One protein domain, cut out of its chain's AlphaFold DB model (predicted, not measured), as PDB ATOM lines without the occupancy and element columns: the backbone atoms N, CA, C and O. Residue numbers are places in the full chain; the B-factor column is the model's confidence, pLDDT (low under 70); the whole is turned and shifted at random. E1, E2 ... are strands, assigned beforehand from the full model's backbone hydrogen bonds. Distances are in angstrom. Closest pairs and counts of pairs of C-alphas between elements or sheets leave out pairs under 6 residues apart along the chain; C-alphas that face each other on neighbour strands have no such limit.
ATOM      1  N   ILE A 183     -10.004  29.339  21.423       95.62
ATOM      2  CA  ILE A 183      -9.830  29.237  22.870       95.62
ATOM      3  C   ILE A 183      -8.980  27.992  23.139       95.62
ATOM      4  O   ILE A 183      -9.447  26.865  23.001       95.62
ATOM      5  N   ALA A 184      -7.713  28.180  23.490       95.62
ATOM      6  CA  ALA A 184      -6.780  27.101  23.785       95.62
ATOM      7  C   ALA A 184      -6.744  26.831  25.292       95.62
ATOM      8  O   ALA A 184      -6.383  27.707  26.071       95.62
ATOM      9  N   MET A 185      -7.092  25.612  25.696       93.94
ATOM     10  CA  MET A 185      -7.065  25.156  27.085       93.94
ATOM     11  C   MET A 185      -5.826  24.285  27.306       93.94
ATOM     12  O   MET A 185      -5.760  23.155  26.808       93.94
ATOM     13  N   GLN A 186      -4.851  24.810  28.046       92.69
ATOM     14  CA  GLN A 186      -3.563  24.173  28.312       92.69
ATOM     15  C   GLN A 186      -3.430  23.733  29.773       92.69
ATOM     16  O   GLN A 186      -3.862  24.433  30.679       92.69
ATOM     17  N   ASN A 187      -2.777  22.601  30.039       92.38
ATOM     18  CA  ASN A 187      -2.712  21.985  31.370       92.38
ATOM     19  C   ASN A 187      -4.102  21.585  31.917       92.38
ATOM     20  O   ASN A 187      -5.086  21.487  31.180       92.38
ATOM     21  N   LYS A 188      -4.186  21.226  33.206       88.56
ATOM     22  CA  LYS A 188      -5.437  20.759  33.818       88.56
ATOM     23  C   LYS A 188      -6.446  21.905  33.953       88.56
ATOM     24  O   LYS A 188      -6.128  22.916  34.575       88.56
ATOM     25  N   HIS A 189      -7.669  21.705  33.460       82.00
ATOM     26  CA  HIS A 189      -8.754  22.685  33.574       82.00
ATOM     27  C   HIS A 189     -10.058  22.095  34.099       82.00
ATOM     28  O   HIS A 189     -10.439  20.989  33.726       82.00
ATOM     29  N   GLU A 190     -10.767  22.913  34.876       85.75
ATOM     30  CA  GLU A 190     -12.218  22.845  35.057       85.75
ATOM     31  C   GLU A 190     -12.797  24.108  34.398       85.75
ATOM     32  O   GLU A 190     -12.486  25.222  34.827       85.75
ATOM     33  N   ILE A 191     -13.583  23.955  33.329       84.38
ATOM     34  CA  ILE A 191     -14.199  25.074  32.601       84.38
ATOM     35  C   ILE A 191     -15.718  24.939  32.614       84.38
ATOM     36  O   ILE A 191     -16.256  23.852  32.412       84.38
ATOM     37  N   HIS A 192     -16.409  26.056  32.840       85.75
ATOM     38  CA  HIS A 192     -17.869  26.131  32.822       85.75
ATOM     39  C   HIS A 192     -18.322  26.967  31.620       85.75
ATOM     40  O   HIS A 192     -17.896  28.107  31.449       85.75
ATOM     41  N   ILE A 193     -19.163  26.374  30.775       86.69
ATOM     42  CA  ILE A 193     -19.675  26.939  29.526       86.69
ATOM     43  C   ILE A 193     -21.202  26.992  29.619       86.69
ATOM     44  O   ILE A 193     -21.877  25.962  29.663       86.69
ATOM     45  N   ASP A 194     -21.761  28.198  29.621       86.38
ATOM     46  CA  ASP A 194     -23.207  28.396  29.569       86.38
ATOM     47  C   ASP A 194     -23.707  28.309  28.121       86.38
ATOM     48  O   ASP A 194     -23.601  29.262  27.353       86.38
ATOM     49  N   ILE A 195     -24.284  27.168  27.742       84.56
ATOM     50  CA  ILE A 195     -24.779  26.906  26.381       84.56
ATOM     51  C   ILE A 195     -26.041  27.703  26.013       84.56
ATOM     52  O   ILE A 195     -26.546  27.553  24.898       84.56
ATOM     53  N   SER A 196     -26.548  28.556  26.912       83.50
ATOM     54  CA  SER A 196     -27.514  29.601  26.550       83.50
ATOM     55  C   SER A 196     -26.863  30.774  25.801       83.50
ATOM     56  O   SER A 196     -27.551  31.522  25.101       83.50
ATOM     57  N   LYS A 197     -25.536  30.923  25.909       85.56
ATOM     58  CA  LYS A 197     -24.728  31.904  25.176       85.56
ATOM     59  C   LYS A 197     -24.230  31.327  23.849       85.56
ATOM     60  O   LYS A 197     -24.176  30.115  23.647       85.56
ATOM     61  N   THR A 198     -23.825  32.213  22.944       86.62
ATOM     62  CA  THR A 198     -23.272  31.829  21.638       86.62
ATOM     63  C   THR A 198     -21.753  31.727  21.717       86.62
ATOM     64  O   THR A 198     -21.095  32.690  22.110       86.62
ATOM     65  N   PHE A 199     -21.201  30.590  21.289       88.25
ATOM     66  CA  PHE A 199     -19.759  30.366  21.176       88.25
ATOM     67  C   PHE A 199     -19.392  29.971  19.744       88.25
ATOM     68  O   PHE A 199     -19.399  28.795  19.390       88.25
ATOM     69  N   ASP A 200     -19.061  30.964  18.926       90.81
ATOM     70  CA  ASP A 200     -18.500  30.767  17.585       90.81
ATOM     71  C   ASP A 200     -16.970  30.797  17.689       90.81
ATOM     72  O   ASP A 200     -16.336  31.810  17.397       90.81
ATOM     73  N   GLN A 201     -16.396  29.728  18.251       92.25
ATOM     74  CA  GLN A 201     -14.971  29.588  18.569       92.25
ATOM     75  C   GLN A 201     -14.525  28.132  18.416       92.25
ATOM     76  O   GLN A 201     -15.300  27.205  18.652       92.25
ATOM     77  N   THR A 202     -13.248  27.923  18.095       94.00
ATOM     78  CA  THR A 202     -12.609  26.605  18.212       94.00
ATOM     79  C   THR A 202     -11.993  26.447  19.597       94.00
ATOM     80  O   THR A 202     -11.038  27.148  19.927       94.00
ATOM     81  N   PHE A 203     -12.489  25.504  20.391       94.69
ATOM     82  CA  PHE A 203     -11.868  25.105  21.650       94.69
ATOM     83  C   PHE A 203     -10.788  24.059  21.377       94.69
ATOM     84  O   PHE A 203     -11.089  22.953  20.938       94.69
ATOM     85  N   TYR A 204      -9.525  24.390  21.623       95.88
ATOM     86  CA  TYR A 204      -8.422  23.436  21.533       95.88
ATOM     87  C   TYR A 204      -8.114  22.853  22.917       95.88
ATOM     88  O   TYR A 204      -7.838  23.598  23.857       95.88
ATOM     89  N   CYS A 205      -8.135  21.527  23.029       95.06
ATOM     90  CA  CYS A 205      -7.736  20.783  24.217       95.06
ATOM     91  C   CYS A 205      -6.354  20.157  23.995       95.06
ATOM     92  O   CYS A 205      -6.181  19.367  23.067       95.06
ATOM     93  N   ASP A 206      -5.387  20.458  24.863       93.81
ATOM     94  CA  ASP A 206      -4.130  19.702  24.891       93.81
ATOM     95  C   ASP A 206      -4.304  18.305  25.531       93.81
ATOM     96  O   ASP A 206      -5.412  17.875  25.821       93.81
ATOM     97  N   SER A 207      -3.215  17.565  25.755       93.25
ATOM     98  CA  SER A 207      -3.274  16.195  26.291       93.25
ATOM     99  C   SER A 207      -3.558  16.085  27.796       93.25
ATOM    100  O   SER A 207      -3.614  14.972  28.317       93.25
ATOM    101  N   TYR A 208      -3.642  17.197  28.529       94.62
ATOM    102  CA  TYR A 208      -3.899  17.171  29.970       94.62
ATOM    103  C   TYR A 208      -5.392  17.051  30.269       94.62
ATOM    104  O   TYR A 208      -6.240  17.340  29.432       94.62
ATOM    105  N   GLU A 209      -5.721  16.678  31.501       94.06
ATOM    106  CA  GLU A 209      -7.100  16.490  31.950       94.06
ATOM    107  C   GLU A 209      -7.972  17.748  31.758       94.06
ATOM    108  O   GLU A 209      -7.558  18.857  32.110       94.06
ATOM    109  N   LYS A 210      -9.182  17.580  31.213       92.69
ATOM    110  CA  LYS A 210     -10.184  18.653  31.078       92.69
ATOM    111  C   LYS A 210     -11.516  18.176  31.634       92.69
ATOM    112  O   LYS A 210     -12.071  17.209  31.123       92.69
ATOM    113  N   GLU A 211     -12.041  18.895  32.615       92.12
ATOM    114  CA  GLU A 211     -13.431  18.784  33.049       92.12
ATOM    115  C   GLU A 211     -14.213  19.947  32.425       92.12
ATOM    116  O   GLU A 211     -14.014  21.112  32.779       92.12
ATOM    117  N   ILE A 212     -15.063  19.644  31.443       92.06
ATOM    118  CA  ILE A 212     -15.829  20.647  30.697       92.06
ATOM    119  C   ILE A 212     -17.291  20.538  31.111       92.06
ATOM    120  O   ILE A 212     -17.972  19.550  30.830       92.06
ATOM    121  N   HIS A 213     -17.780  21.567  31.789       90.94
ATOM    122  CA  HIS A 213     -19.127  21.634  32.325       90.94
ATOM    123  C   HIS A 213     -20.000  22.536  31.464       90.94
ATOM    124  O   HIS A 213     -19.696  23.707  31.270       90.94
ATOM    125  N   PHE A 214     -21.121  22.006  30.993       89.75
ATOM    126  CA  PHE A 214     -22.126  22.739  30.241       89.75
ATOM    127  C   PHE A 214     -23.344  23.000  31.121       89.75
ATOM    128  O   PHE A 214     -23.906  22.067  31.701       89.75
ATOM    129  N   THR A 215     -23.769  24.254  31.203       87.69
ATOM    130  CA  THR A 215     -24.963  24.699  31.942       87.69
ATOM    131  C   THR A 215     -25.890  25.488  31.027       87.69
ATOM    132  O   THR A 215     -25.467  25.935  29.972       87.69
ATOM    133  N   GLY A 216     -27.141  25.698  31.433       83.44
ATOM    134  CA  GLY A 216     -28.105  26.452  30.630       83.44
ATOM    135  C   GLY A 216     -28.813  25.604  29.571       83.44
ATOM    136  O   GLY A 216     -28.544  24.410  29.398       83.44
ATOM    137  N   LEU A 217     -29.786  26.218  28.901       77.38
ATOM    138  CA  LEU A 217     -30.548  25.583  27.828       77.38
ATOM    139  C   LEU A 217     -29.882  25.885  26.483       77.38
ATOM    140  O   LEU A 217     -29.531  27.040  26.249       77.38
ATOM    141  N   PRO A 218     -29.713  24.880  25.603       68.50
ATOM    142  CA  PRO A 218     -29.091  25.089  24.303       68.50
ATOM    143  C   PRO A 218     -29.898  26.100  23.488       68.50
ATOM    144  O   PRO A 218     -31.108  25.944  23.310       68.50
ATOM    145  N   ASN A 219     -29.221  27.118  22.965       60.34
ATOM    146  CA  ASN A 219     -29.816  28.014  21.986       60.34
ATOM    147  C   ASN A 219     -30.071  27.234  20.679       60.34
ATOM    148  O   ASN A 219     -29.129  26.787  20.027       60.34
ATOM    149  N   LEU A 220     -31.343  27.062  20.299       53.47
ATOM    150  CA  LEU A 220     -31.778  26.278  19.128       53.47
ATOM    151  C   LEU A 220     -31.297  26.847  17.777       53.47
ATOM    152  O   LEU A 220     -31.471  26.199  16.750       53.47
ATOM    153  N   ILE A 221     -30.713  28.049  17.775       51.94
ATOM    154  CA  ILE A 221     -30.257  28.778  16.581       51.94
ATOM    155  C   ILE A 221     -28.717  28.703  16.435       51.94
ATOM    156  O   ILE A 221     -28.159  29.124  15.424       51.94
ATOM    157  N   GLY A 222     -28.000  28.177  17.438       55.06
ATOM    158  CA  GLY A 222     -26.535  28.185  17.483       55.06
ATOM    159  C   GLY A 222     -25.870  27.046  16.704       55.06
ATOM    160  O   GLY A 222     -26.334  25.906  16.723       55.06
ATOM    161  N   LEU A 223     -24.730  27.340  16.069       66.12
ATOM    162  CA  LEU A 223     -23.814  26.314  15.566       66.12
ATOM    163  C   LEU A 223     -23.288  25.450  16.730       66.12
ATOM    164  O   LEU A 223     -23.139  25.953  17.849       66.12
ATOM    165  N   PRO A 224     -22.989  24.160  16.493       73.81
ATOM    166  CA  PRO A 224     -22.409  23.300  17.516       73.81
ATOM    167  C   PRO A 224     -21.060  23.854  17.972       73.81
ATOM    168  O   PRO A 224     -20.240  24.272  17.152       73.81
ATOM    169  N   ILE A 225     -20.801  23.795  19.279       86.25
ATOM    170  CA  ILE A 225     -19.502  24.182  19.835       86.25
ATOM    171  C   ILE A 225     -18.433  23.244  19.269       86.25
ATOM    172  O   ILE A 225     -18.605  22.021  19.270       86.25
ATOM    173  N   VAL A 226     -17.337  23.822  18.779       91.75
ATOM    174  CA  VAL A 226     -16.249  23.101  18.113       91.75
ATOM    175  C   VAL A 226     -15.139  22.811  19.113       91.75
ATOM    176  O   VAL A 226     -14.538  23.733  19.654       91.75
ATOM    177  N   PHE A 227     -14.819  21.534  19.302       94.19
ATOM    178  CA  PHE A 227     -13.658  21.068  20.049       94.19
ATOM    179  C   PHE A 227     -12.652  20.395  19.117       94.19
ATOM    180  O   PHE A 227     -12.997  19.559  18.283       94.19
ATOM    181  N   ASN A 228     -11.382  20.728  19.302       95.12
ATOM    182  CA  ASN A 228     -10.237  20.077  18.688       95.12
ATOM    183  C   ASN A 228      -9.364  19.469  19.798       95.12
ATOM    184  O   ASN A 228      -9.228  20.063  20.864       95.12
ATOM    185  N   GLY A 229      -8.800  18.280  19.578       94.81
ATOM    186  CA  GLY A 229      -7.990  17.595  20.590       94.81
ATOM    187  C   GLY A 229      -8.784  16.770  21.614       94.81
ATOM    188  O   GLY A 229      -8.202  16.280  22.580       94.81
ATOM    189  N   PHE A 230     -10.101  16.573  21.441       95.94
ATOM    190  CA  PHE A 230     -10.900  15.745  22.359       95.94
ATOM    191  C   PHE A 230     -10.340  14.307  22.452       95.94
ATOM    192  O   PHE A 230      -9.911  13.724  21.456       95.94
ATOM    193  N   SER A 231     -10.254  13.741  23.659       95.94
ATOM    194  CA  SER A 231      -9.500  12.505  23.905       95.94
ATOM    195  C   SER A 231      -9.948  11.816  25.198       95.94
ATOM    196  O   SER A 231     -10.829  12.313  25.893       95.94
ATOM    197  N   ASN A 232      -9.302  10.704  25.544       96.31
ATOM    198  CA  ASN A 232      -9.520   9.941  26.773       96.31
ATOM    199  C   ASN A 232      -9.072  10.605  28.075       96.31
ATOM    200  O   ASN A 232      -9.211  10.000  29.135       96.31
ATOM    201  N   THR A 233      -8.531  11.816  28.016       96.06
ATOM    202  CA  THR A 233      -8.248  12.641  29.198       96.06
ATOM    203  C   THR A 233      -9.313  13.715  29.428       96.06
ATOM    204  O   THR A 233      -9.167  14.532  30.335       96.06
ATOM    205  N   HIS A 234     -10.359  13.768  28.602       95.94
ATOM    206  CA  HIS A 234     -11.346  14.844  28.610       95.94
ATOM    207  C   HIS A 234     -12.730  14.315  28.965       95.94
ATOM    208  O   HIS A 234     -13.186  13.323  28.399       95.94
ATOM    209  N   GLU A 235     -13.410  15.030  29.855       95.62
ATOM    210  CA  GLU A 235     -14.739  14.688  30.342       95.62
ATOM    211  C   GLU A 235     -15.719  15.822  30.050       95.62
ATOM    212  O   GLU A 235     -15.435  16.996  30.313       95.62
ATOM    213  N   LEU A 236     -16.889  15.471  29.511       95.50
ATOM    214  CA  LEU A 236     -17.966  16.419  29.233       95.50
ATOM    215  C   LEU A 236     -19.138  16.163  30.184       95.50
ATOM    216  O   LEU A 236     -19.695  15.062  30.215       95.50
ATOM    217  N   TYR A 237     -19.558  17.197  30.908       94.25
ATOM    218  CA  TYR A 237     -20.672  17.146  31.852       94.25
ATOM    219  C   TYR A 237     -21.764  18.127  31.445       94.25
ATOM    220  O   TYR A 237     -21.569  19.333  31.495       94.25
ATOM    221  N   PHE A 238     -22.945  17.627  31.101       91.94
ATOM    222  CA  PHE A 238     -24.106  18.459  30.786       91.94
ATOM    223  C   PHE A 238     -25.038  18.530  31.987       91.94
ATOM    224  O   PHE A 238     -25.795  17.593  32.263       91.94
ATOM    225  N   HIS A 239     -24.965  19.645  32.707       88.75
ATOM    226  CA  HIS A 239     -25.782  19.927  33.882       88.75
ATOM    227  C   HIS A 239     -27.207  20.312  33.500       88.75
ATOM    228  O   HIS A 239     -27.512  20.653  32.357       88.75
ATOM    229  N   GLY A 240     -28.113  20.215  34.474       79.56
ATOM    230  CA  GLY A 240     -29.540  20.431  34.234       79.56
ATOM    231  C   GLY A 240     -30.158  19.347  33.349       79.56
ATOM    232  O   GLY A 240     -31.293  19.491  32.896       79.56
ATOM    233  N   SER A 241     -29.433  18.249  33.091       67.88
ATOM    234  CA  SER A 241     -30.009  17.102  32.412       67.88
ATOM    235  C   SER A 241     -31.063  16.493  33.317       67.88
ATOM    236  O   SER A 241     -30.786  16.082  34.450       67.88
ATOM    237  N   GLN A 242     -32.273  16.415  32.800       71.88
ATOM    238  CA  GLN A 242     -33.333  15.711  33.472       71.88
ATOM    239  C   GLN A 242     -32.907  14.251  33.704       71.88
ATOM    240  O   GLN A 242     -32.334  13.609  32.829       71.88
ATOM    241  N   THR A 243     -33.092  13.754  34.923       72.62
ATOM    242  CA  THR A 243     -32.387  12.552  35.399       72.62
ATOM    243  C   THR A 243     -32.847  11.256  34.715       72.62
ATOM    244  O   THR A 243     -33.969  11.180  34.215       72.62
ATOM    245  N   ALA A 244     -32.068  10.175  34.859       78.31
ATOM    246  CA  ALA A 244     -32.443   8.816  34.432       78.31
ATOM    247  C   ALA A 244     -33.803   8.315  34.963       78.31
ATOM    248  O   ALA A 244     -34.358   7.350  34.445       78.31
ATOM    249  N   ARG A 245     -34.346   8.927  36.027       82.19
ATOM    250  CA  ARG A 245     -35.673   8.570  36.562       82.19
ATOM    251  C   ARG A 245     -36.818   9.128  35.725       82.19
ATOM    252  O   ARG A 245     -37.921   8.585  35.775       82.19
ATOM    253  N   THR A 246     -36.569  10.230  35.028       83.38
ATOM    254  CA  THR A 246     -37.584  10.973  34.287       83.38
ATOM    255  C   THR A 246     -37.338  10.955  32.788       83.38
ATOM    256  O   THR A 246     -38.291  11.228  32.071       83.38
ATOM    257  N   HIS A 247     -36.126  10.637  32.309       86.38
ATOM    258  CA  HIS A 247     -35.765  10.692  30.887       86.38
ATOM    259  C   HIS A 247     -34.998   9.462  30.398       86.38
ATOM    260  O   HIS A 247     -34.245   8.836  31.143       86.38
ATOM    261  N   PHE A 248     -35.160   9.166  29.109       86.94
ATOM    262  CA  PHE A 248     -34.253   8.324  28.341       86.94
ATOM    263  C   PHE A 248     -33.093   9.163  27.803       86.94
ATOM    264  O   PHE A 248     -33.271  10.336  27.484       86.94
ATOM    265  N   LEU A 249     -31.914   8.551  27.688       91.06
ATOM    266  CA  LEU A 249     -30.723   9.155  27.097       91.06
ATOM    267  C   LEU A 249     -30.362   8.409  25.819       91.06
ATOM    268  O   LEU A 249     -30.145   7.199  25.844       91.06
ATOM    269  N   VAL A 250     -30.245   9.157  24.729       89.25
ATOM    270  CA  VAL A 250     -29.676   8.687  23.470       89.25
ATOM    271  C   VAL A 250     -28.498   9.588  23.140       89.25
ATOM    272  O   VAL A 250     -28.663  10.782  22.910       89.25
ATOM    273  N   GLY A 251     -27.298   9.018  23.138       89.50
ATOM    274  CA  GLY A 251     -26.078   9.703  22.736       89.50
ATOM    275  C   GLY A 251     -25.434   8.988  21.560       89.50
ATOM    276  O   GLY A 251     -25.383   7.758  21.536       89.50
ATOM    277  N   LYS A 252     -24.966   9.745  20.567       88.81
ATOM    278  CA  LYS A 252     -24.299   9.186  19.390       88.81
ATOM    279  C   LYS A 252     -23.204  10.115  18.890       88.81
ATOM    280  O   LYS A 252     -23.397  11.323  18.829       88.81
ATOM    281  N   TYR A 253     -22.095   9.525  18.458       93.12
ATOM    282  CA  TYR A 253     -21.134  10.175  17.572       93.12
ATOM    283  C   TYR A 253     -21.373   9.742  16.120       93.12
ATOM    284  O   TYR A 253     -21.589   8.558  15.842       93.12
ATOM    285  N   SER A 254     -21.327  10.693  15.191       87.94
ATOM    286  CA  SER A 254     -21.422  10.447  13.752       87.94
ATOM    287  C   SER A 254     -20.059  10.662  13.086       87.94
ATOM    288  O   SER A 254     -19.631  11.809  12.956       87.94
ATOM    289  N   PRO A 255     -19.390   9.606  12.584       81.25
ATOM    290  CA  PRO A 255     -18.139   9.758  11.842       81.25
ATOM    291  C   PRO A 255     -18.289  10.546  10.538       81.25
ATOM    292  O   PRO A 255     -17.298  11.060  10.036       81.25
ATOM    293  N   LEU A 256     -19.508  10.636   9.989       81.44
ATOM    294  CA  LEU A 256     -19.794  11.382   8.761       81.44
ATOM    295  C   LEU A 256     -19.847  12.891   9.002       81.44
ATOM    296  O   LEU A 256     -19.469  13.664   8.131       81.44
ATOM    297  N   THR A 257     -20.335  13.314  10.170       85.88
ATOM    298  CA  THR A 257     -20.538  14.738  10.481       85.88
ATOM    299  C   THR A 257     -19.568  15.265  11.532       85.88
ATOM    300  O   THR A 257     -19.487  16.471  11.710       85.88
ATOM    301  N   GLY A 258     -18.847  14.394  12.241       88.25
ATOM    302  CA  GLY A 258     -17.973  14.770  13.356       88.25
ATOM    303  C   GLY A 258     -18.722  15.250  14.605       88.25
ATOM    304  O   GLY A 258     -18.100  15.771  15.533       88.25
ATOM    305  N   LEU A 259     -20.051  15.089  14.634       91.38
ATOM    306  CA  LEU A 259     -20.915  15.558  15.713       91.38
ATOM    307  C   LEU A 259     -21.161  14.471  16.755       91.38
ATOM    308  O   LEU A 259     -21.510  13.334  16.427       91.38
ATOM    309  N   ILE A 260     -21.064  14.876  18.013       92.56
ATOM    310  CA  ILE A 260     -21.696  14.232  19.154       92.56
ATOM    311  C   ILE A 260     -23.083  14.852  19.308       92.56
ATOM    312  O   ILE A 260     -23.203  16.068  19.444       92.56
ATOM    313  N   VAL A 261     -24.122  14.023  19.311       90.31
ATOM    314  CA  VAL A 261     -25.508  14.435  19.551       90.31
ATOM    315  C   VAL A 261     -26.027  13.710  20.780       90.31
ATOM    316  O   VAL A 261     -25.899  12.490  20.894       90.31
ATOM    317  N   ILE A 262     -26.604  14.474  21.699       90.00
ATOM    318  CA  ILE A 262     -27.149  14.001  22.967       90.00
ATOM    319  C   ILE A 262     -28.608  14.425  23.019       90.00
ATOM    320  O   ILE A 262     -28.906  15.618  23.041       90.00
ATOM    321  N   VAL A 263     -29.504  13.450  23.071       87.50
ATOM    322  CA  VAL A 263     -30.942  13.663  23.183       87.50
ATOM    323  C   VAL A 263     -31.420  13.056  24.493       87.50
ATOM    324  O   VAL A 263     -31.227  11.864  24.744       87.50
ATOM    325  N   THR A 264     -32.056  13.869  25.332       87.06
ATOM    326  CA  THR A 264     -32.787  13.387  26.506       87.06
ATOM    327  C   THR A 264     -34.278  13.560  26.276       87.06
ATOM    328  O   THR A 264     -34.737  14.691  26.133       87.06
ATOM    329  N   THR A 265     -35.028  12.457  26.242       85.00
ATOM    330  CA  THR A 265     -36.483  12.457  26.016       85.00
ATOM    331  C   THR A 265     -37.230  12.068  27.289       85.00
ATOM    332  O   THR A 265     -36.779  11.166  28.000       85.00
ATOM    333  N   PRO A 266     -38.358  12.713  27.620       86.00
ATOM    334  CA  PRO A 266     -39.107  12.388  28.824       86.00
ATOM    335  C   PRO A 266     -39.707  10.980  28.743       86.00
ATOM    336  O   PRO A 266     -40.230  10.550  27.715       86.00
ATOM    337  N   ILE A 267     -39.661  10.257  29.860       82.75
ATOM    338  CA  ILE A 267     -40.356   8.984  30.037       82.75
ATOM    339  C   ILE A 267     -41.844   9.303  30.253       82.75
ATOM    340  O   ILE A 267     -42.170  10.072  31.169       82.75
ATOM    341  N   PRO A 268     -42.763   8.696  29.478       79.06
ATOM    342  CA  PRO A 268     -44.194   8.913  29.649       79.06
ATOM    343  C   PRO A 268     -44.639   8.745  31.110       79.06
ATOM    344  O   PRO A 268     -44.212   7.818  31.802       79.06
ATOM    345  N   PHE A 269     -45.509   9.644  31.580       77.00
ATOM    346  CA  PHE A 269     -46.104   9.631  32.928       77.00
ATOM    347  C   PHE A 269     -45.134   9.861  34.106       77.00
ATOM    348  O   PHE A 269     -45.515   9.665  35.260       77.00
ATOM    349  N   ARG A 270     -43.894  10.314  33.859       75.50
ATOM    350  CA  ARG A 270     -42.917  10.676  34.911       75.50
ATOM    351  C   ARG A 270     -42.837  12.181  35.216       75.50
ATOM    352  O   ARG A 270     -41.935  12.597  35.936       75.50
ATOM    353  N   GLY A 271     -43.788  12.976  34.718       66.00
ATOM    354  CA  GLY A 271     -43.966  14.386  35.096       66.00
ATOM    355  C   GLY A 271     -42.992  15.379  34.456       66.00
ATOM    356  O   GLY A 271     -42.924  16.516  34.914       66.00
ATOM    357  N   ALA A 272     -42.255  14.973  33.421       67.00
ATOM    358  CA  ALA A 272     -41.408  15.860  32.631       67.00
ATOM    359  C   ALA A 272     -41.858  15.899  31.168       67.00
ATOM    360  O   ALA A 272     -42.431  14.925  30.679       67.00
ATOM    361  N   TRP A 273     -41.600  17.023  30.500       64.38
ATOM    362  CA  TRP A 273     -42.240  17.352  29.221       64.38
ATOM    363  C   TRP A 273     -41.255  17.721  28.110       64.38
ATOM    364  O   TRP A 273     -41.614  17.635  26.940       64.38
ATOM    365  N   ASP A 274     -40.012  18.058  28.457       73.94
ATOM    366  CA  ASP A 274     -39.091  18.670  27.505       73.94
ATOM    367  C   ASP A 274     -38.115  17.651  26.923       73.94
ATOM    368  O   ASP A 274     -37.324  17.027  27.635       73.94
ATOM    369  N   VAL A 275     -38.136  17.517  25.598       78.56
ATOM    370  CA  VAL A 275     -37.037  16.898  24.857       78.56
ATOM    371  C   VAL A 275     -35.901  17.910  24.778       78.56
ATOM    372  O   VAL A 275     -36.103  19.037  24.332       78.56
ATOM    373  N   MET A 276     -34.696  17.513  25.183       79.94
ATOM    374  CA  MET A 276     -33.507  18.355  25.043       79.94
ATOM    375  C   MET A 276     -32.514  17.702  24.097       79.94
ATOM    376  O   MET A 276     -32.064  16.584  24.353       79.94
ATOM    377  N   THR A 277     -32.127  18.439  23.060       82.25
ATOM    378  CA  THR A 277     -31.080  18.048  22.114       82.25
ATOM    379  C   THR A 277     -29.877  18.961  22.298       82.25
ATOM    380  O   THR A 277     -30.008  20.182  22.309       82.25
ATOM    381  N   ARG A 278     -28.695  18.370  22.451       84.31
ATOM    382  CA  ARG A 278     -27.414  19.073  22.554       84.31
ATOM    383  C   ARG A 278     -26.465  18.506  21.508       84.31
ATOM    384  O   ARG A 278     -26.460  17.294  21.287       84.31
ATOM    385  N   SER A 279     -25.668  19.363  20.881       85.88
ATOM    386  CA  SER A 279     -24.691  18.940  19.878       85.88
ATOM    387  C   SER A 279     -23.334  19.599  20.093       85.88
ATOM    388  O   SER A 279     -23.246  20.761  20.482       85.88
ATOM    389  N   ILE A 280     -22.275  18.823  19.867       90.31
ATOM    390  CA  ILE A 280     -20.881  19.264  19.935       90.31
ATOM    391  C   ILE A 280     -20.151  18.694  18.728       90.31
ATOM    392  O   ILE A 280     -20.290  17.511  18.424       90.31
ATOM    393  N   PHE A 281     -19.349  19.509  18.056       91.81
ATOM    394  CA  PHE A 281     -18.459  19.038  17.007       91.81
ATOM    395  C   PHE A 281     -17.089  18.719  17.602       91.81
ATOM    396  O   PHE A 281     -16.452  19.596  18.173       91.81
ATOM    397  N   VAL A 282     -16.622  17.478  17.461       93.25
ATOM    398  CA  VAL A 282     -15.287  17.046  17.936       93.25
ATOM    399  C   VAL A 282     -14.330  16.686  16.798       93.25
ATOM    400  O   VAL A 282     -13.165  16.367  17.033       93.25
ATOM    401  N   GLY A 283     -14.820  16.735  15.557       89.56
ATOM    402  CA  GLY A 283     -14.073  16.373  14.359       89.56
ATOM    403  C   GLY A 283     -14.290  14.931  13.904       89.56
ATOM    404  O   GLY A 283     -15.057  14.155  14.480       89.56
ATOM    405  N   TYR A 284     -13.617  14.585  12.813       90.69
ATOM    406  CA  TYR A 284     -13.700  13.282  12.156       90.69
ATOM    407  C   TYR A 284     -12.695  12.278  12.744       90.69
ATOM    408  O   TYR A 284     -11.842  12.632  13.554       90.69
ATOM    409  N   GLY A 285     -12.804  11.008  12.344       89.88
ATOM    410  CA  GLY A 285     -11.810   9.978  12.666       89.88
ATOM    411  C   GLY A 285     -11.933   9.336  14.052       89.88
ATOM    412  O   GLY A 285     -11.137   8.454  14.371       89.88
ATOM    413  N   TYR A 286     -12.920   9.721  14.869       93.94
ATOM    414  CA  TYR A 286     -13.170   9.046  16.144       93.94
ATOM    415  C   TYR A 286     -13.891   7.713  15.925       93.94
ATOM    416  O   TYR A 286     -14.729   7.558  15.035       93.94
ATOM    417  N   ASP A 287     -13.593   6.741  16.783       93.12
ATOM    418  CA  ASP A 287     -14.291   5.460  16.803       93.12
ATOM    419  C   ASP A 287     -15.622   5.604  17.553       93.12
ATOM    420  O   ASP A 287     -15.645   5.786  18.773       93.12
ATOM    421  N   MET A 288     -16.745   5.508  16.831       91.44
ATOM    422  CA  MET A 288     -18.083   5.709  17.402       91.44
ATOM    423  C   MET A 288     -18.389   4.783  18.590       91.44
ATOM    424  O   MET A 288     -19.159   5.162  19.467       91.44
ATOM    425  N   PHE A 289     -17.781   3.592  18.640       92.94
ATOM    426  CA  PHE A 289     -18.035   2.598  19.686       92.94
ATOM    427  C   PHE A 289     -17.243   2.856  20.969       92.94
ATOM    428  O   PHE A 289     -17.425   2.152  21.959       92.94
ATOM    429  N   GLN A 290     -16.347   3.843  20.959       97.19
ATOM    430  CA  GLN A 290     -15.531   4.207  22.118       97.19
ATOM    431  C   GLN A 290     -16.120   5.375  22.904       97.19
ATOM    432  O   GLN A 290     -15.585   5.701  23.964       97.19
ATOM    433  N   PHE A 291     -17.207   5.980  22.418       96.12
ATOM    434  CA  PHE A 291     -17.977   6.954  23.179       96.12
ATOM    435  C   PHE A 291     -18.911   6.260  24.163       96.12
ATOM    436  O   PHE A 291     -19.625   5.316  23.819       96.12
ATOM    437  N   LYS A 292     -18.941   6.777  25.386       96.88
ATOM    438  CA  LYS A 292     -19.861   6.366  26.439       96.88
ATOM    439  C   LYS A 292     -20.734   7.552  26.826       96.88
ATOM    440  O   LYS A 292     -20.224   8.648  27.030       96.88
ATOM    441  N   PHE A 293     -22.034   7.303  26.945       95.25
ATOM    442  CA  PHE A 293     -23.042   8.280  27.345       95.25
ATOM    443  C   PHE A 293     -23.811   7.722  28.531       95.25
ATOM    444  O   PHE A 293     -24.368   6.627  28.448       95.25
ATOM    445  N   GLU A 294     -23.844   8.450  29.638       94.56
ATOM    446  CA  GLU A 294     -24.508   7.972  30.846       94.56
ATOM    447  C   GLU A 294     -25.079   9.111  31.680       94.56
ATOM    448  O   GLU A 294     -24.531  10.209  31.741       94.56
ATOM    449  N   PHE A 295     -26.191   8.835  32.357       93.62
ATOM    450  CA  PHE A 295     -26.639   9.680  33.452       93.62
ATOM    451  C   PHE A 295     -25.816   9.359  34.692       93.62
ATOM    452  O   PHE A 295     -25.803   8.215  35.149       93.62
ATOM    453  N   ILE A 296     -25.194  10.378  35.272       92.50
ATOM    454  CA  ILE A 296     -24.476  10.261  36.540       92.50
ATOM    455  C   ILE A 296     -24.919  11.371  37.493       92.50
ATOM    456  O   ILE A 296     -25.688  12.267  37.135       92.50
ATOM    457  N   SER A 297     -24.412  11.313  38.721       90.25
ATOM    458  CA  SER A 297     -24.416  12.461  39.617       90.25
ATOM    459  C   SER A 297     -22.995  12.991  39.744       90.25
ATOM    460  O   SER A 297     -22.114  12.275  40.218       90.25
ATOM    461  N   HIS A 298     -22.778  14.236  39.330       88.56
ATOM    462  CA  HIS A 298     -21.524  14.943  39.544       88.56
ATOM    463  C   HIS A 298     -21.737  15.964  40.666       88.56
ATOM    464  O   HIS A 298     -22.615  16.822  40.579       88.56
ATOM    465  N   ARG A 299     -20.975  15.842  41.763       87.25
ATOM    466  CA  ARG A 299     -21.104  16.690  42.970       87.25
ATOM    467  C   ARG A 299     -22.548  16.794  43.509       87.25
ATOM    468  O   ARG A 299     -22.962  17.832  44.011       87.25
ATOM    469  N   GLY A 300     -23.326  15.713  43.409       85.31
ATOM    470  CA  GLY A 300     -24.715  15.654  43.887       85.31
ATOM    471  C   GLY A 300     -25.762  16.195  42.907       85.31
ATOM    472  O   GLY A 300     -26.954  16.005  43.139       85.31
ATOM    473  N   LEU A 301     -25.347  16.797  41.788       86.06
ATOM    474  CA  LEU A 301     -26.244  17.276  40.739       86.06
ATOM    475  C   LEU A 301     -26.349  16.246  39.608       86.06
ATOM    476  O   LEU A 301     -25.353  15.598  39.273       86.06
ATOM    477  N   PRO A 302     -27.543  16.039  39.030       87.88
ATOM    478  CA  PRO A 302     -27.699  15.147  37.893       87.88
ATOM    479  C   PRO A 302     -27.117  15.773  36.624       87.88
ATOM    480  O   PRO A 302     -27.422  16.920  36.285       87.88
ATOM    481  N   CYS A 303     -26.327  14.991  35.896       92.00
ATOM    482  CA  CYS A 303     -25.780  15.396  34.609       92.00
ATOM    483  C   CYS A 303     -25.733  14.221  33.626       92.00
ATOM    484  O   CYS A 303     -25.680  13.050  34.023       92.00
ATOM    485  N   VAL A 304     -25.699  14.542  32.333       93.88
ATOM    486  CA  VAL A 304     -25.264  13.597  31.301       93.88
ATOM    487  C   VAL A 304     -23.754  13.707  31.190       93.88
ATOM    488  O   VAL A 304     -23.220  14.801  31.027       93.88
ATOM    489  N   HIS A 305     -23.084  12.571  31.286       95.81
ATOM    490  CA  HIS A 305     -21.647  12.439  31.146       95.81
ATOM    491  C   HIS A 305     -21.311  11.817  29.796       95.81
ATOM    492  O   HIS A 305     -21.924  10.815  29.405       95.81
ATOM    493  N   VAL A 306     -20.350  12.418  29.095       96.50
ATOM    494  CA  VAL A 306     -19.811  11.896  27.839       96.50
ATOM    495  C   VAL A 306     -18.307  11.735  27.954       96.50
ATOM    496  O   VAL A 306     -17.600  12.700  28.232       96.50
ATOM    497  N   HIS A 307     -17.851  10.517  27.671       96.38
ATOM    498  CA  HIS A 307     -16.450  10.114  27.727       96.38
ATOM    499  C   HIS A 307     -16.050   9.384  26.440       96.38
ATOM    500  O   HIS A 307     -16.859   8.642  25.872       96.38
ATOM    501  N   TYR A 308     -14.802   9.540  25.997       97.69
ATOM    502  CA  TYR A 308     -14.232   8.808  24.861       97.69
ATOM    503  C   TYR A 308     -12.990   8.026  25.285       97.69
ATOM    504  O   TYR A 308     -12.032   8.604  25.760       97.69
ATOM    505  N   ASN A 309     -12.957   6.711  25.068       96.81
ATOM    506  CA  ASN A 309     -11.944   5.845  25.694       96.81
ATOM    507  C   ASN A 309     -10.580   5.766  24.972       96.81
ATOM    508  O   ASN A 309      -9.704   5.014  25.405       96.81
ATOM    509  N   LYS A 310     -10.373   6.479  23.857       96.94
ATOM    510  CA  LYS A 310      -9.127   6.414  23.065       96.94
ATOM    511  C   LYS A 310      -8.414   7.774  22.974       96.94
ATOM    512  O   LYS A 310      -9.032   8.812  23.206       96.94
ATOM    513  N   PRO A 311      -7.124   7.796  22.590       96.00
ATOM    514  CA  PRO A 311      -6.431   9.038  22.258       96.00
ATOM    515  C   PRO A 311      -7.115   9.802  21.116       96.00
ATOM    516  O   PRO A 311      -7.813   9.207  20.289       96.00
ATOM    517  N   CYS A 312      -6.873  11.113  21.050       94.50
ATOM    518  CA  CYS A 312      -7.379  11.954  19.969       94.50
ATOM    519  C   CYS A 312      -6.833  11.473  18.607       94.50
ATOM    520  O   CYS A 312      -5.616  11.303  18.480       94.50
ATOM    521  N   PRO A 313      -7.679  11.292  17.573       92.31
ATOM    522  CA  PRO A 313      -7.211  10.960  16.224       92.31
ATOM    523  C   PRO A 313      -6.439  12.114  15.561       92.31
ATOM    524  O   PRO A 313      -5.628  11.879  14.666       92.31
ATOM    525  N   HIS A 314      -6.665  13.354  16.008       86.38
ATOM    526  CA  HIS A 314      -6.088  14.570  15.435       86.38
ATOM    527  C   HIS A 314      -5.585  15.518  16.542       86.38
ATOM    528  O   HIS A 314      -6.241  16.512  16.837       86.38
ATOM    529  N   PRO A 315      -4.426  15.234  17.170       88.00
ATOM    530  CA  PRO A 315      -3.911  16.010  18.304       88.00
ATOM    531  C   PRO A 315      -3.224  17.328  17.899       88.00
ATOM    532  O   PRO A 315      -2.645  18.011  18.741       88.00
ATOM    533  N   SER A 316      -3.199  17.666  16.609       90.50
ATOM    534  CA  SER A 316      -2.529  18.867  16.115       90.50
ATOM    535  C   SER A 316      -3.284  20.129  16.512       90.50
ATOM    536  O   SER A 316      -4.488  20.225  16.276       90.50
ATOM    537  N   ILE A 317      -2.551  21.131  16.993       93.06
ATOM    538  CA  ILE A 317      -3.083  22.471  17.244       93.06
ATOM    539  C   ILE A 317      -3.660  23.036  15.932       93.06
ATOM    540  O   ILE A 317      -2.955  23.017  14.915       93.06
ATOM    541  N   PRO A 318      -4.913  23.529  15.918       92.56
ATOM    542  CA  PRO A 318      -5.486  24.161  14.736       92.56
ATOM    543  C   PRO A 318      -4.607  25.318  14.229       92.56
ATOM    544  O   PRO A 318      -4.117  26.092  15.049       92.56
ATOM    545  N   PRO A 319      -4.427  25.503  12.907       90.19
ATOM    546  CA  PRO A 319      -3.515  26.519  12.369       90.19
ATOM    547  C   PRO A 319      -3.816  27.960  12.808       90.19
ATOM    548  O   PRO A 319      -2.904  28.776  12.895       90.19
ATOM    549  N   HIS A 320      -5.085  28.279  13.080       90.38
ATOM    550  CA  HIS A 320      -5.520  29.595  13.564       90.38
ATOM    551  C   HIS A 320      -5.402  29.765  15.086       90.38
ATOM    552  O   HIS A 320      -5.534  30.883  15.580       90.38
TER     553      HIS A 320
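What this domain is: This is residues 183 to 320 of the 755 residues of a protein of Naumovozyma dairenensis (strain ATCC 10597 / BCRC 20456 / CBS 421 / NBRC 0211 / NRRL Y-12639) (UniProt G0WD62). One sheet of ten strands folds back on itself like a flattened, nearly closed barrel: E6, E7, E8, E4 and E2 make one leaf, E3, E5, E10 and E9 the leaf facing it, and E1 is the hinge. The edge strands E6 and E9 come near each other opposite that hinge, and the link from E7 to E8 reaches one end of the longest axis. The printed part has 138 residues, no named helix and ten strands, E1 to E10 along the chain; the class is all strand. Across the mixed sheet the order is E6, E7, E8, E4, E2, E1, E3, E5, E10, E9. The whole is compact, with a radius of gyration of the C-alphas of 14.7 A, but elongated in outline, spanning 49 by 30 by 30 A.

Where its parts are: Find C-alpha 183 at (-9.830, 29.237, 22.870), where E1 begins; it runs to residue 194 and bends by 141 degrees at residue 187. Read on through E2, residues 199 to 205, E3, 210 to 215, E4, 225 to 228, and E5, 234 to 239. E6, residues 247 to 254, begins at (-35.765, 10.692, 30.887) and is 22.3 A long. E7, residues 259 to 266, is 22.6 A long, and E8 is residues 276 to 281. E9, residues 291 to 298, bends by 72 degrees at residue 295; E10, residues 301 to 308, is 21.6 A long and ends at (-14.232, 8.808, 24.861).

How they stand to each other: Start at the hinge, E1, whose pairing is staggered. Its residues 183 to 185 pair with E2, parallel, with N 183 and O 202 2.8 A apart; its residues 189 to 194 pair with E3, parallel, with N 191 and O 211 at 2.9 A. Beyond E2, look for parallel E4, with N 203 and O 226 at 2.8 A, then parallel E8, with N 281 and O 225 at 2.9 A. E6, E7 and E8 are a meander, each strand the antiparallel neighbour of the one before: check N 260 and O 280, 2.8 A, and N 250 and O 263, 2.9 A. Beyond E3 comes parallel E5, with N 212 and O 235 at 2.9 A, then antiparallel E10, with N 238 and O 304 at 2.8 A. E9 and E10 form a hairpin, with N 292 and O 307 at 2.8 A. The closest C-alphas of E6 and E9 are those of Gly 251 and Phe 293, 5.7 A apart, while E1 and E6 are apart.

The domain as a whole: The two C-alphas farthest apart, those of Phe 269 and Pro 319, are 50.2 A apart. The printed part has no cut and no long link; residues 309 to 320 hold no named element. Look for pLDDT under 70 at residues 218 to 223, 241 and 271 to 273.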